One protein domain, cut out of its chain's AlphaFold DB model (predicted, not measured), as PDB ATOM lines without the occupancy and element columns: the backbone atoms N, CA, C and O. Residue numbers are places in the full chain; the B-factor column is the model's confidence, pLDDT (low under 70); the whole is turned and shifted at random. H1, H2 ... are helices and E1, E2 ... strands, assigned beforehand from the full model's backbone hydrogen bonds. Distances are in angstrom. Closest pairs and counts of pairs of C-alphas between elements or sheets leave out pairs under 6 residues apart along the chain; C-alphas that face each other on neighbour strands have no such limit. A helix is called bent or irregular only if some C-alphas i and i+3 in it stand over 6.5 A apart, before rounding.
ATOM      1  N   GLU A  93      79.989 150.411 108.289       95.81
ATOM      2  CA  GLU A  93      80.423 151.649 107.646       95.81
ATOM      3  C   GLU A  93      80.336 152.834 108.615       95.81
ATOM      4  O   GLU A  93      81.315 153.554 108.793       95.81
ATOM      5  N   GLU A  94      79.203 153.017 109.302       96.00
ATOM      6  CA  GLU A  94      79.033 154.104 110.280       96.00
ATOM      7  C   GLU A  94      80.027 153.992 111.440       96.00
ATOM      8  O   GLU A  94      80.601 154.994 111.871       96.00
ATOM      9  N   TYR A  95      80.260 152.770 111.923       95.44
ATOM     10  CA  TYR A  95      81.270 152.490 112.935       95.44
ATOM     11  C   TYR A  95      82.665 152.851 112.419       95.44
ATOM     12  O   TYR A  95      83.420 153.556 113.093       95.44
ATOM     13  N   GLY A  96      82.982 152.426 111.197       95.56
ATOM     14  CA  GLY A  96      84.234 152.743 110.528       95.56
ATOM     15  C   GLY A  96      84.465 154.250 110.411       95.56
ATOM     16  O   GLY A  96      85.510 154.747 110.823       95.56
ATOM     17  N   TYR A  97      83.463 155.010 109.959       96.38
ATOM     18  CA  TYR A  97      83.518 156.475 109.915       96.38
ATOM     19  C   TYR A  97      83.709 157.108 111.290       96.38
ATOM     20  O   TYR A  97      84.479 158.061 111.427       96.38
ATOM     21  N   LYS A  98      83.010 156.601 112.311       95.31
ATOM     22  CA  LYS A  98      83.102 157.126 113.677       95.31
ATOM     23  C   LYS A  98      84.527 157.018 114.223       95.31
ATOM     24  O   LYS A  98      85.002 157.950 114.877       95.31
ATOM     25  N   TYR A  99      85.201 155.911 113.931       95.12
ATOM     26  CA  TYR A  99      86.530 155.594 114.453       95.12
ATOM     27  C   TYR A  99      87.654 155.741 113.425       95.12
ATOM     28  O   TYR A  99      88.783 155.368 113.708       95.12
ATOM     29  N   ILE A 100      87.395 156.357 112.266       95.88
ATOM     30  CA  ILE A 100      88.339 156.431 111.137       95.88
ATOM     31  C   ILE A 100      89.726 156.984 111.503       95.88
ATOM     32  O   ILE A 100      90.734 156.564 110.948       95.88
ATOM     33  N   LYS A 101      89.780 157.899 112.477       94.44
ATOM     34  CA  LYS A 101      91.018 158.507 112.992       94.44
ATOM     35  C   LYS A 101      91.979 157.503 113.642       94.44
ATOM     36  O   LYS A 101      93.142 157.830 113.869       94.44
ATOM     37  N   ASP A 102      91.488 156.313 113.972       93.62
ATOM     38  CA  ASP A 102      92.272 155.263 114.605       93.62
ATOM     39  C   ASP A 102      93.130 154.502 113.591       93.62
ATOM     40  O   ASP A 102      94.081 153.850 114.005       93.62
ATOM     41  N   ALA A 103      92.859 154.602 112.285       91.56
ATOM     42  CA  ALA A 103      93.782 154.179 111.235       91.56
ATOM     43  C   ALA A 103      94.681 155.372 110.886       91.56
ATOM     44  O   ALA A 103      94.254 156.264 110.165       91.56
ATOM     45  N   GLY A 104      95.894 155.443 111.441       81.81
ATOM     46  CA  GLY A 104      96.772 156.622 111.358       81.81
ATOM     47  C   GLY A 104      96.805 157.344 109.996       81.81
ATOM     48  O   GLY A 104      96.760 156.720 108.941       81.81
ATOM     49  N   GLY A 105      96.859 158.680 110.029       89.50
ATOM     50  CA  GLY A 105      96.807 159.540 108.836       89.50
ATOM     51  C   GLY A 105      95.399 159.750 108.266       89.50
ATOM     52  O   GLY A 105      95.160 160.754 107.593       89.50
ATOM     53  N   TRP A 106      94.439 158.878 108.583       96.31
ATOM     54  CA  TRP A 106      93.069 159.011 108.106       96.31
ATOM     55  C   TRP A 106      92.223 159.963 108.945       96.31
ATOM     56  O   TRP A 106      92.322 160.066 110.166       96.31
ATOM     57  N   ASN A 107      91.321 160.651 108.257       96.06
ATOM     58  CA  ASN A 107      90.201 161.359 108.850       96.06
ATOM     59  C   ASN A 107      89.042 161.382 107.844       96.06
ATOM     60  O   ASN A 107      89.219 161.068 106.664       96.06
ATOM     61  N   LYS A 108      87.852 161.769 108.314       95.94
ATOM     62  CA  LYS A 108      86.638 161.782 107.490       95.94
ATOM     63  C   LYS A 108      86.782 162.646 106.233       95.94
ATOM     64  O   LYS A 108      86.346 162.224 105.175       95.94
ATOM     65  N   HIS A 109      87.424 163.809 106.334       96.50
ATOM     66  CA  HIS A 109      87.614 164.707 105.193       96.50
ATOM     67  C   HIS A 109      88.482 164.060 104.111       96.50
ATOM     68  O   HIS A 109      88.089 164.022 102.953       96.50
ATOM     69  N   VAL A 110      89.625 163.480 104.491       96.75
ATOM     70  CA  VAL A 110      90.508 162.790 103.540       96.75
ATOM     71  C   VAL A 110      89.785 161.623 102.873       96.75
ATOM     72  O   VAL A 110      89.890 161.462 101.664       96.75
ATOM     73  N   TYR A 111      89.015 160.835 103.628       97.94
ATOM     74  CA  TYR A 111      88.249 159.729 103.057       97.94
ATOM     75  C   TYR A 111      87.150 160.200 102.101       97.94
ATOM     76  O   TYR A 111      87.023 159.657 100.999       97.94
ATOM     77  N   ASP A 112      86.369 161.207 102.494       97.19
ATOM     78  CA  ASP A 112      85.258 161.743 101.706       97.19
ATOM     79  C   ASP A 112      85.758 162.347 100.384       97.19
ATOM     80  O   ASP A 112      85.175 162.067  99.333       97.19
ATOM     81  N   ASP A 113      86.896 163.045 100.419       97.25
ATOM     82  CA  ASP A 113      87.514 163.710  99.265       97.25
ATOM     83  C   ASP A 113      88.109 162.756  98.223       97.25
ATOM     84  O   ASP A 113      88.417 163.173  97.102       97.25
ATOM     85  N   ILE A 114      88.257 161.461  98.539       97.75
ATOM     86  CA  ILE A 114      88.721 160.478  97.555       97.75
ATOM     87  C   ILE A 114      87.722 160.405  96.404       97.75
ATOM     88  O   ILE A 114      86.634 159.820  96.522       97.75
ATOM     89  N   LYS A 115      88.144 160.952  95.265       97.38
ATOM     90  CA  LYS A 115      87.421 160.905  94.001       97.38
ATOM     91  C   LYS A 115      87.650 159.564  93.309       97.38
ATOM     92  O   LYS A 115      88.771 159.234  92.932       97.38
ATOM     93  N   ILE A 116      86.572 158.808  93.122       97.12
ATOM     94  CA  ILE A 116      86.601 157.523  92.419       97.12
ATOM     95  C   ILE A 116      86.636 157.747  90.906       97.12
ATOM     96  O   ILE A 116      85.811 158.482  90.359       97.12
ATOM     97  N   ALA A 117      87.579 157.085  90.241       94.94
ATOM     98  CA  ALA A 117      87.753 157.143  88.802       94.94
ATOM     99  C   ALA A 117      86.567 156.524  88.061       94.94
ATOM    100  O   ALA A 117      85.976 155.527  88.486       94.94
ATOM    101  N   LYS A 118      86.246 157.091  86.902       89.75
ATOM    102  CA  LYS A 118      85.163 156.619  86.037       89.75
ATOM    103  C   LYS A 118      85.756 155.930  84.819       89.75
ATOM    104  O   LYS A 118      86.720 156.415  84.230       89.75
ATOM    105  N   ARG A 119      85.152 154.816  84.400       85.12
ATOM    106  CA  ARG A 119      85.419 154.262  83.069       85.12
ATOM    107  C   ARG A 119      84.691 155.111  82.044       85.12
ATOM    108  O   ARG A 119      83.495 155.364  82.184       85.12
ATOM    109  N   GLN A 120      85.407 155.528  81.014       76.88
ATOM    110  CA  GLN A 120      84.824 156.199  79.858       76.88
ATOM    111  C   GLN A 120      84.847 155.248  78.666       76.88
ATOM    112  O   GLN A 120      85.625 154.303  78.649       76.88
ATOM    113  N   LEU A 121      83.986 155.465  77.678       75.75
ATOM    114  CA  LEU A 121      84.132 154.820  76.375       75.75
ATOM    115  C   LEU A 121      85.055 155.691  75.512       75.75
ATOM    116  O   LEU A 121      85.033 156.917  75.627       75.75
ATOM    117  N   ASN A 122      85.895 155.070  74.694       70.75
ATOM    118  CA  ASN A 122      86.633 155.749  73.639       70.75
ATOM    119  C   ASN A 122      85.707 156.015  72.433       70.75
ATOM    120  O   ASN A 122      84.555 155.576  72.412       70.75
ATOM    121  N   GLU A 123      86.214 156.728  71.425       78.00
ATOM    122  CA  GLU A 123      85.456 157.075  70.210       78.00
ATOM    123  C   GLU A 123      84.967 155.837  69.432       78.00
ATOM    124  O   GLU A 123      83.932 155.896  68.774       78.00
ATOM    125  N   ASP A 124      85.636 154.690  69.596       81.94
ATOM    126  CA  ASP A 124      85.261 153.402  68.995       81.94
ATOM    127  C   ASP A 124      84.227 152.607  69.822       81.94
ATOM    128  O   ASP A 124      83.955 151.441  69.527       81.94
ATOM    129  N   GLY A 125      83.693 153.175  70.909       67.31
ATOM    130  CA  GLY A 125      82.754 152.490  71.805       67.31
ATOM    131  C   GLY A 125      83.378 151.365  72.639       67.31
ATOM    132  O   GLY A 125      82.658 150.573  73.250       67.31
ATOM    133  N   LYS A 126      84.712 151.279  72.700       71.94
ATOM    134  CA  LYS A 126      85.443 150.410  73.629       71.94
ATOM    135  C   LYS A 126      85.652 151.139  74.945       71.94
ATOM    136  O   LYS A 126      85.876 152.343  74.974       71.94
ATOM    137  N   TRP A 127      85.629 150.420  76.059       68.88
ATOM    138  CA  TRP A 127      85.975 151.017  77.346       68.88
ATOM    139  C   TRP A 127      87.425 151.520  77.337       68.88
ATOM    140  O   TRP A 127      88.355 150.738  77.173       68.88
ATOM    141  N   LYS A 128      87.586 152.830  77.518       64.81
ATOM    142  CA  LYS A 128      88.836 153.516  77.832       64.81
ATOM    143  C   LYS A 128      89.295 153.143  79.248       64.81
ATOM    144  O   LYS A 128      88.497 152.712  80.089       64.81
ATOM    145  N   GLU A 129      90.582 153.348  79.495       79.25
ATOM    146  CA  GLU A 129      91.191 153.372  80.825       79.25
ATOM    147  C   GLU A 129      90.462 154.337  81.780       79.25
ATOM    148  O   GLU A 129      89.765 155.266  81.351       79.25
ATOM    149  N   TYR A 130      90.593 154.086  83.084       86.25
ATOM    150  CA  TYR A 130      89.996 154.912  84.131       86.25
ATOM    151  C   TYR A 130      90.488 156.361  84.043       86.25
ATOM    152  O   TYR A 130      91.662 156.619  83.785       86.25
ATOM    153  N   SER A 131      89.581 157.314  84.258       88.81
ATOM    154  CA  SER A 131      89.899 158.741  84.257       88.81
ATOM    155  C   SER A 131      89.174 159.487  85.375       88.81
ATOM    156  O   SER A 131      88.222 158.980  85.977       88.81
ATOM    157  N   ASP A 132      89.628 160.715  85.639       89.94
ATOM    158  CA  ASP A 132      88.986 161.653  86.568       89.94
ATOM    159  C   ASP A 132      88.922 161.167  88.033       89.94
ATOM    160  O   ASP A 132      88.062 161.601  88.796       89.94
ATOM    161  N   GLY A 133      89.813 160.254  88.435       94.12
ATOM    162  CA  GLY A 133      89.956 159.790  89.818       94.12
ATOM    163  C   GLY A 133      91.206 160.333  90.504       94.12
ATOM    164  O   GLY A 133      92.128 160.813  89.848       94.12
ATOM    165  N   LEU A 134      91.239 160.228  91.832       97.31
ATOM    166  CA  LEU A 134      92.436 160.500  92.624       97.31
ATOM    167  C   LEU A 134      93.496 159.425  92.345       97.31
ATOM    168  O   LEU A 134      93.174 158.234  92.277       97.31
ATOM    169  N   LEU A 135      94.756 159.837  92.205       97.81
ATOM    170  CA  LEU A 135      95.876 158.909  92.105       97.81
ATOM    171  C   LEU A 135      96.185 158.308  93.475       97.81
ATOM    172  O   LEU A 135      96.261 159.009  94.484       97.81
ATOM    173  N   TYR A 136      96.432 157.002  93.505       97.88
ATOM    174  CA  TYR A 136      96.845 156.299  94.715       97.88
ATOM    175  C   TYR A 136      98.124 156.898  95.325       97.88
ATOM    176  O   TYR A 136      98.231 157.012  96.544       97.88
ATOM    177  N   THR A 137      99.059 157.357  94.488       97.25
ATOM    178  CA  THR A 137     100.296 158.029  94.922       97.25
ATOM    179  C   THR A 137     100.037 159.307  95.712       97.25
ATOM    180  O   THR A 137     100.761 159.596  96.660       97.25
ATOM    181  N   ASP A 138      98.995 160.052  95.355       97.19
ATOM    182  CA  ASP A 138      98.654 161.312  96.016       97.19
ATOM    183  C   ASP A 138      97.927 161.043  97.337       97.19
ATOM    184  O   ASP A 138      98.088 161.784  98.307       97.19
ATOM    185  N   LEU A 139      97.158 159.950  97.401       97.56
ATOM    186  CA  LEU A 139      96.527 159.497  98.637       97.56
ATOM    187  C   LEU A 139      97.577 159.080  99.675       97.56
ATOM    188  O   LEU A 139      97.535 159.565 100.802       97.56
ATOM    189  N   ILE A 140      98.538 158.219  99.313       96.62
ATOM    190  CA  ILE A 140      99.546 157.720 100.271       96.62
ATOM    191  C   ILE A 140     100.454 158.831 100.815       96.62
ATOM    192  O   ILE A 140     100.985 158.697 101.914       96.62
ATOM    193  N   GLN A 141     100.614 159.943 100.091       95.62
ATOM    194  CA  GLN A 141     101.319 161.122 100.603       95.62
ATOM    195  C   GLN A 141     100.552 161.820 101.734       95.62
ATOM    196  O   GLN A 141     101.170 162.463 102.578       95.62
ATOM    197  N   GLN A 142      99.224 161.692 101.763       94.38
ATOM    198  CA  GLN A 142      98.367 162.298 102.784       94.38
ATOM    199  C   GLN A 142      98.162 161.380 103.990       94.38
ATOM    200  O   GLN A 142      98.253 161.839 105.125       94.38
ATOM    201  N   VAL A 143      97.885 160.094 103.751       95.06
ATOM    202  CA  VAL A 143      97.492 159.140 104.810       95.06
ATOM    203  C   VAL A 143      98.599 158.170 105.219       95.06
ATOM    204  O   VAL A 143      98.433 157.416 106.171       95.06
ATOM    205  N   GLY A 144      99.737 158.177 104.523       95.12
ATOM    206  CA  GLY A 144     100.810 157.209 104.725       95.12
ATOM    207  C   GLY A 144     100.582 155.884 103.994       95.12
ATOM    208  O   GLY A 144      99.607 155.689 103.264       95.12
ATOM    209  N   VAL A 145     101.526 154.960 104.173       94.12
ATOM    210  CA  VAL A 145     101.502 153.640 103.526       94.12
ATOM    211  C   VAL A 145     100.455 152.717 104.166       94.12
ATOM    212  O   VAL A 145     100.207 152.831 105.367       94.12
ATOM    213  N   PRO A 146      99.841 151.802 103.395       96.12
ATOM    214  CA  PRO A 146      98.887 150.838 103.934       96.12
ATOM    215  C   PRO A 146      99.558 149.779 104.814       96.12
ATOM    216  O   PRO A 146     100.748 149.493 104.671       96.12
ATOM    217  N   SER A 147      98.758 149.142 105.669       95.56
ATOM    218  CA  SER A 147      99.159 147.972 106.459       95.56
ATOM    219  C   SER A 147      99.430 146.756 105.569       95.56
ATOM    220  O   SER A 147     100.323 145.960 105.857       95.56
ATOM    221  N   SER A 148      98.658 146.593 104.492       95.81
ATOM    222  CA  SER A 148      98.842 145.506 103.530       95.81
ATOM    223  C   SER A 148      98.364 145.872 102.124       95.81
ATOM    224  O   SER A 148      97.580 146.801 101.917       95.81
ATOM    225  N   LEU A 149      98.869 145.125 101.143       96.50
ATOM    226  CA  LEU A 149      98.492 145.205  99.735       96.50
ATOM    227  C   LEU A 149      98.053 143.816  99.268       96.50
ATOM    228  O   LEU A 149      98.708 142.822  99.583       96.50
ATOM    229  N   HIS A 150      96.975 143.754  98.494       95.50
ATOM    230  CA  HIS A 150      96.503 142.535  97.848       95.50
ATOM    231  C   HIS A 150      96.312 142.785  96.355       95.50
ATOM    232  O   HIS A 150      95.507 143.635  95.965       95.50
ATOM    233  N   GLU A 151      97.067 142.071  95.527       94.00
ATOM    234  CA  GLU A 151      96.881 142.104  94.080       94.00
ATOM    235  C   GLU A 151      95.752 141.154  93.691       94.00
ATOM    236  O   GLU A 151      95.685 140.027  94.172       94.00
ATOM    237  N   ASP A 152      94.861 141.633  92.833       86.62
ATOM    238  CA  ASP A 152      93.841 140.802  92.211       86.62
ATOM    239  C   ASP A 152      94.520 140.055  91.051       86.62
ATOM    240  O   ASP A 152      95.035 140.692  90.138       86.62
ATOM    241  N   GLU A 153      94.635 138.727  91.110       79.81
ATOM    242  CA  GLU A 153      95.400 137.974  90.097       79.81
ATOM    243  C   GLU A 153      94.740 138.043  88.709       79.81
ATOM    244  O   GLU A 153      95.432 138.054  87.688       79.81
ATOM    245  N   ASP A 154      93.410 138.157  88.678       77.81
ATOM    246  CA  ASP A 154      92.603 138.157  87.457       77.81
ATOM    247  C   ASP A 154      92.216 139.570  86.985       77.81
ATOM    248  O   ASP A 154      91.791 139.764  85.840       77.81
ATOM    249  N   GLU A 155      92.366 140.586  87.839       78.69
ATOM    250  CA  GLU A 155      92.091 141.982  87.502       78.69
ATOM    251  C   GLU A 155      93.373 142.819  87.573       78.69
ATOM    252  O   GLU A 155      94.176 142.678  88.479       78.69
ATOM    253  N   ASN A 156      93.567 143.784  86.670       88.94
ATOM    254  CA  ASN A 156      94.707 144.714  86.734       88.94
ATOM    255  C   ASN A 156      94.571 145.743  87.885       88.94
ATOM    256  O   ASN A 156      94.623 146.955  87.673       88.94
ATOM    257  N   LYS A 157      94.317 145.281  89.110       92.81
ATOM    258  CA  LYS A 157      93.949 146.093  90.268       92.81
ATOM    259  C   LYS A 157      94.649 145.606  91.529       92.81
ATOM    260  O   LYS A 157      94.933 144.426  91.697       92.81
ATOM    261  N   VAL A 158      94.873 146.538  92.445       96.62
ATOM    262  CA  VAL A 158      95.446 146.268  93.766       96.62
ATOM    263  C   VAL A 158      94.548 146.890  94.817       96.62
ATOM    264  O   VAL A 158      94.038 147.995  94.635       96.62
ATOM    265  N   THR A 159      94.346 146.171  95.913       97.69
ATOM    266  CA  THR A 159      93.638 146.653  97.096       97.69
ATOM    267  C   THR A 159      94.651 146.965  98.185       97.69
ATOM    268  O   THR A 159      95.357 146.076  98.653       97.69
ATOM    269  N   ALA A 160      94.718 148.229  98.582       97.69
ATOM    270  CA  ALA A 160      95.475 148.698  99.728       97.69
ATOM    271  C   ALA A 160      94.576 148.759 100.961       97.69
ATOM    272  O   ALA A 160      93.459 149.278 100.883       97.69
ATOM    273  N   ILE A 161      95.059 148.217 102.077       97.62
ATOM    274  CA  ILE A 161      94.293 148.084 103.315       97.62
ATOM    275  C   ILE A 161      95.028 148.811 104.434       97.62
ATOM    276  O   ILE A 161      96.171 148.483 104.751       97.62
ATOM    277  N   TRP A 162      94.358 149.775 105.058       97.56
ATOM    278  CA  TRP A 162      94.794 150.375 106.315       97.56
ATOM    279  C   TRP A 162      93.976 149.793 107.449       97.56
ATOM    280  O   TRP A 162      92.765 149.611 107.324       97.56
ATOM    281  N   THR A 163      94.654 149.525 108.554       96.06
ATOM    282  CA  THR A 163      94.042 149.006 109.772       96.06
ATOM    283  C   THR A 163      94.185 150.005 110.909       96.06
ATOM    284  O   THR A 163      94.985 150.939 110.827       96.06
ATOM    285  N   GLN A 164      93.444 149.791 111.991       92.25
ATOM    286  CA  GLN A 164      93.625 150.548 113.222       92.25
ATOM    287  C   GLN A 164      95.075 150.507 113.738       92.25
ATOM    288  O   GLN A 164      95.822 149.550 113.509       92.25
ATOM    289  N   ASN A 165      95.431 151.520 114.522       85.25
ATOM    290  CA  ASN A 165      96.631 151.537 115.343       85.25
ATOM    291  C   ASN A 165      96.570 150.395 116.380       85.25
ATOM    292  O   ASN A 165      95.495 150.142 116.932       85.25
ATOM    293  N   PRO A 166      97.702 149.755 116.734       81.81
ATOM    294  CA  PRO A 166      97.723 148.605 117.650       81.81
ATOM    295  C   PRO A 166      97.132 148.859 119.045       81.81
ATOM    296  O   PRO A 166      96.782 147.917 119.746       81.81
ATOM    297  N   THR A 167      97.044 150.122 119.466       81.06
ATOM    298  CA  THR A 167      96.491 150.532 120.765       81.06
ATOM    299  C   THR A 167      94.991 150.825 120.725       81.06
ATOM    300  O   THR A 167      94.426 151.188 121.754       81.06
ATOM    301  N   SER A 168      94.344 150.754 119.558       82.62
ATOM    302  CA  SER A 168      92.903 150.989 119.447       82.62
ATOM    303  C   SER A 168      92.113 149.771 119.931       82.62
ATOM    304  O   SER A 168      92.459 148.627 119.644       82.62
ATOM    305  N   HIS A 169      91.006 150.030 120.628       85.31
ATOM    306  CA  HIS A 169      90.009 149.020 121.005       85.31
ATOM    307  C   HIS A 169      88.956 148.794 119.904       85.31
ATOM    308  O   HIS A 169      87.930 148.148 120.126       85.31
ATOM    309  N   HIS A 170      89.189 149.350 118.716       88.69
ATOM    310  CA  HIS A 170      88.287 149.308 117.578       88.69
ATOM    311  C   HIS A 170      88.949 148.537 116.442       88.69
ATOM    312  O   HIS A 170      90.105 148.778 116.105       88.69
ATOM    313  N   ILE A 171      88.215 147.610 115.836       92.00
ATOM    314  CA  ILE A 171      88.648 146.978 114.593       92.00
ATOM    315  C   ILE A 171      88.186 147.896 113.469       92.00
ATOM    316  O   ILE A 171      87.004 148.227 113.405       92.00
ATOM    317  N   LEU A 172      89.103 148.328 112.608       95.56
ATOM    318  CA  LEU A 172      88.816 149.268 111.528       95.56
ATOM    319  C   LEU A 172      89.634 148.893 110.306       95.56
ATOM    320  O   LEU A 172      90.858 148.906 110.396       95.56
ATOM    321  N   TRP A 173      88.981 148.653 109.173       96.62
ATOM    322  CA  TRP A 173      89.633 148.436 107.886       96.62
ATOM    323  C   TRP A 173      89.180 149.481 106.866       96.62
ATOM    324  O   TRP A 173      87.988 149.696 106.642       96.62
ATOM    325  N   ILE A 174      90.150 150.120 106.220       98.19
ATOM    326  CA  ILE A 174      89.936 151.036 105.101       98.19
ATOM    327  C   ILE A 174      90.533 150.384 103.862       98.19
ATOM    328  O   ILE A 174      91.743 150.191 103.783       98.19
ATOM    329  N   HIS A 175      89.681 150.060 102.894       97.94
ATOM    330  CA  HIS A 175      90.069 149.397 101.653       97.94
ATOM    331  C   HIS A 175      90.026 150.385 100.498       97.94
ATOM    332  O   HIS A 175      88.968 150.936 100.188       97.94
ATOM    333  N   ILE A 176      91.149 150.555  99.811       98.31
ATOM    334  CA  ILE A 176      91.260 151.372  98.603       98.31
ATOM    335  C   ILE A 176      91.715 150.475  97.463       98.31
ATOM    336  O   ILE A 176      92.845 149.992  97.457       98.31
ATOM    337  N   LYS A 177      90.841 150.256  96.478       97.44
ATOM    338  CA  LYS A 177      91.192 149.527  95.257       97.44
ATOM    339  C   LYS A 177      91.573 150.533  94.176       97.44
ATOM    340  O   LYS A 177      90.790 151.441  93.882       97.44
ATOM    341  N   TYR A 178      92.736 150.354  93.567       96.50
ATOM    342  CA  TYR A 178      93.221 151.168  92.456       96.50
ATOM    343  C   TYR A 178      93.609 150.294  91.263       96.50
ATOM    344  O   TYR A 178      93.908 149.109  91.408       96.50
ATOM    345  N   ASP A 179      93.556 150.877  90.072       94.00
ATOM    346  CA  ASP A 179      93.981 150.237  88.829       94.00
ATOM    347  C   ASP A 179      95.503 150.373  88.658       94.00
ATOM    348  O   ASP A 179      96.048 151.464  88.818       94.00
ATOM    349  N   LYS A 180      96.209 149.278  88.350       92.62
ATOM    350  CA  LYS A 180      97.687 149.268  88.300       92.62
ATOM    351  C   LYS A 180      98.247 150.080  87.138       92.62
ATOM    352  O   LYS A 180      99.354 150.597  87.243       92.62
ATOM    353  N   GLN A 181      97.514 150.156  86.030       90.94
ATOM    354  CA  GLN A 181      97.990 150.815  84.819       90.94
ATOM    355  C   GLN A 181      97.899 152.336  84.948       90.94
ATOM    356  O   GLN A 181      98.855 153.044  84.650       90.94
ATOM    357  N   THR A 182      96.756 152.829  85.412       92.56
ATOM    358  CA  THR A 182      96.490 154.266  85.560       92.56
ATOM    359  C   THR A 182      96.902 154.815  86.923       92.56
ATOM    360  O   THR A 182      97.051 156.024  87.078       92.56
ATOM    361  N   GLY A 183      97.039 153.952  87.935       95.00
ATOM    362  CA  GLY A 183      97.260 154.346  89.327       95.00
ATOM    363  C   GLY A 183      96.042 155.001  89.985       95.00
ATOM    364  O   GLY A 183      96.140 155.456  91.124       95.00
ATOM    365  N   MET A 184      94.901 155.082  89.295       96.06
ATOM    366  CA  MET A 184      93.719 155.776  89.800       96.06
ATOM    367  C   MET A 184      92.893 154.890  90.726       96.06
ATOM    368  O   MET A 184      92.717 153.693  90.487       96.06
ATOM    369  N   ILE A 185      92.332 155.497  91.769       97.56
ATOM    370  CA  ILE A 185      91.445 154.818  92.712       97.56
ATOM    371  C   ILE A 185      90.100 154.541  92.041       97.56
ATOM    372  O   ILE A 185      89.435 155.451  91.553       97.56
ATOM    373  N   VAL A 186      89.667 153.282  92.062       95.50
ATOM    374  CA  VAL A 186      88.436 152.808  91.405       95.50
ATOM    375  C   VAL A 186      87.364 152.359  92.394       95.50
ATOM    376  O   VAL A 186      86.199 152.225  92.022       95.50
ATOM    377  N   LYS A 187      87.732 152.117  93.656       96.31
ATOM    378  CA  LYS A 187      86.788 151.796  94.731       96.31
ATOM    379  C   LYS A 187      87.376 152.173  96.087       96.31
ATOM    380  O   LYS A 187      88.574 152.010  96.305       96.31
ATOM    381  N   LYS A 188      86.511 152.605  97.002       97.50
ATOM    382  CA  LYS A 188      86.810 152.744  98.429       97.50
ATOM    383  C   LYS A 188      85.742 152.031  99.253       97.50
ATOM    384  O   LYS A 188      84.593 151.963  98.821       97.50
ATOM    385  N   ASN A 189      86.135 151.470 100.390       98.00
ATOM    386  CA  ASN A 189      85.242 150.902 101.397       98.00
ATOM    387  C   ASN A 189      85.837 151.140 102.786       98.00
ATOM    388  O   ASN A 189      87.059 151.176 102.928       98.00
ATOM    389  N   ILE A 190      84.987 151.327 103.785       97.25
ATOM    390  CA  ILE A 190      85.390 151.443 105.182       97.25
ATOM    391  C   ILE A 190      84.461 150.584 106.023       97.25
ATOM    392  O   ILE A 190      83.249 150.590 105.830       97.25
ATOM    393  N   GLU A 191      85.039 149.835 106.945       96.50
ATOM    394  CA  GLU A 191      84.301 148.938 107.820       96.50
ATOM    395  C   GLU A 191      84.961 148.894 109.189       96.50
ATOM    396  O   GLU A 191      86.184 148.974 109.313       96.50
ATOM    397  N   GLY A 192      84.148 148.791 110.232       94.75
ATOM    398  CA  GLY A 192      84.651 148.656 111.583       94.75
ATOM    399  C   GLY A 192      83.694 147.942 112.522       94.75
ATOM    400  O   GLY A 192      82.495 147.822 112.267       94.75
ATOM    401  N   TRP A 193      84.264 147.466 113.625       91.50
ATOM    402  CA  TRP A 193      83.583 146.713 114.670       91.50
ATOM    403  C   TRP A 193      84.169 147.058 116.036       91.50
ATOM    404  O   TRP A 193      85.345 147.414 116.165       91.50
ATOM    405  N   ALA A 194      83.367 146.883 117.084       86.44
ATOM    406  CA  ALA A 194      83.900 146.851 118.438       86.44
ATOM    407  C   ALA A 194      84.759 145.595 118.616       86.44
ATOM    408  O   ALA A 194      84.320 144.497 118.269       86.44
ATOM    409  N   ALA A 195      85.968 145.741 119.166       74.19
ATOM    410  CA  ALA A 195      86.690 144.581 119.659       74.19
ATOM    411  C   ALA A 195      85.909 144.031 120.861       74.19
ATOM    412  O   ALA A 195      85.623 144.771 121.805       74.19
TER     413      ALA A 195
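AT A GLANCE: This is residues 93 to 195 of the 197 residues of an uncharacterized protein of Enterococcus sp. 7D2_DIV0200 (UniProt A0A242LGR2). A twisted wall of four strands, E3 to E6, has helices H1 and H3 over one face, while the small hairpin E1 and E2 lies off one end and lengthens the whole. The printed part has 103 residues, with three named helices and six named strands in the order H1 H2 E1 E2 H3 E3 E4 E5 E6. The sheet, in order E3 E4 E5 E6, is antiparallel; the class is mixed, helices and strands. The whole is compact, with a radius of gyration of the C-alphas of 14.8 A, and elongated, spanning 52 by 28 by 23 A.

HOW THE PARTS SIT: Start at H1, residues 93 to 102: it is on the sheet of E3 (148 to 151), E4 (157 to 163), E5 (170 to 179) and E6 (185 to 194), at a height over the sheet of 6.3 A. Its closest C-alphas to E6 are Gly 96 and Gly 192, 4.2 A apart. H2, residues 108 to 113, only just touches H1, with 3 pairs of C-alphas within 8 A, the closest Tyr 97 and Lys 108 at 6.6 A; its residues 111 to 112 only graze the sheet. In the hairpin of E1, residues 118 to 121, and E2, residues 127 to 131, look for N 128 and O 120, 2.7 A apart. H3, residues 136 to 143, is on the same face as H1, making two layers, and runs along E5 at 5 degrees on the local plane. E3 to E6 form a meander, each strand the antiparallel neighbour of the one before: find N 150 and O 159 at 2.8 A, N 160 and O 176 at 2.8 A, and N 175 and O 189 at 2.8 A. Every O i to N i+4 pair is within hydrogen-bond range in H2, 4 of 6 in H1 and 3 of 4 in H3.

IN THESE COORDINATES: Find C-alpha 93 at (80.423, 151.649, 107.646), where H1 begins; it is irregular, with C-alphas 98 and 101 8.1 A apart. E5 measures 29.3 A from first to last C-alpha, and E6 28.0 A, ending at C-alpha 194 at (83.900, 146.851, 118.438).

THE WHOLE: The C-alphas of Asp 124 and Thr 167 are the two farthest apart, at 53.1 A. The printed part has no cut and no long link. Look for pLDDT under 70 at residues 125, 127 and 128.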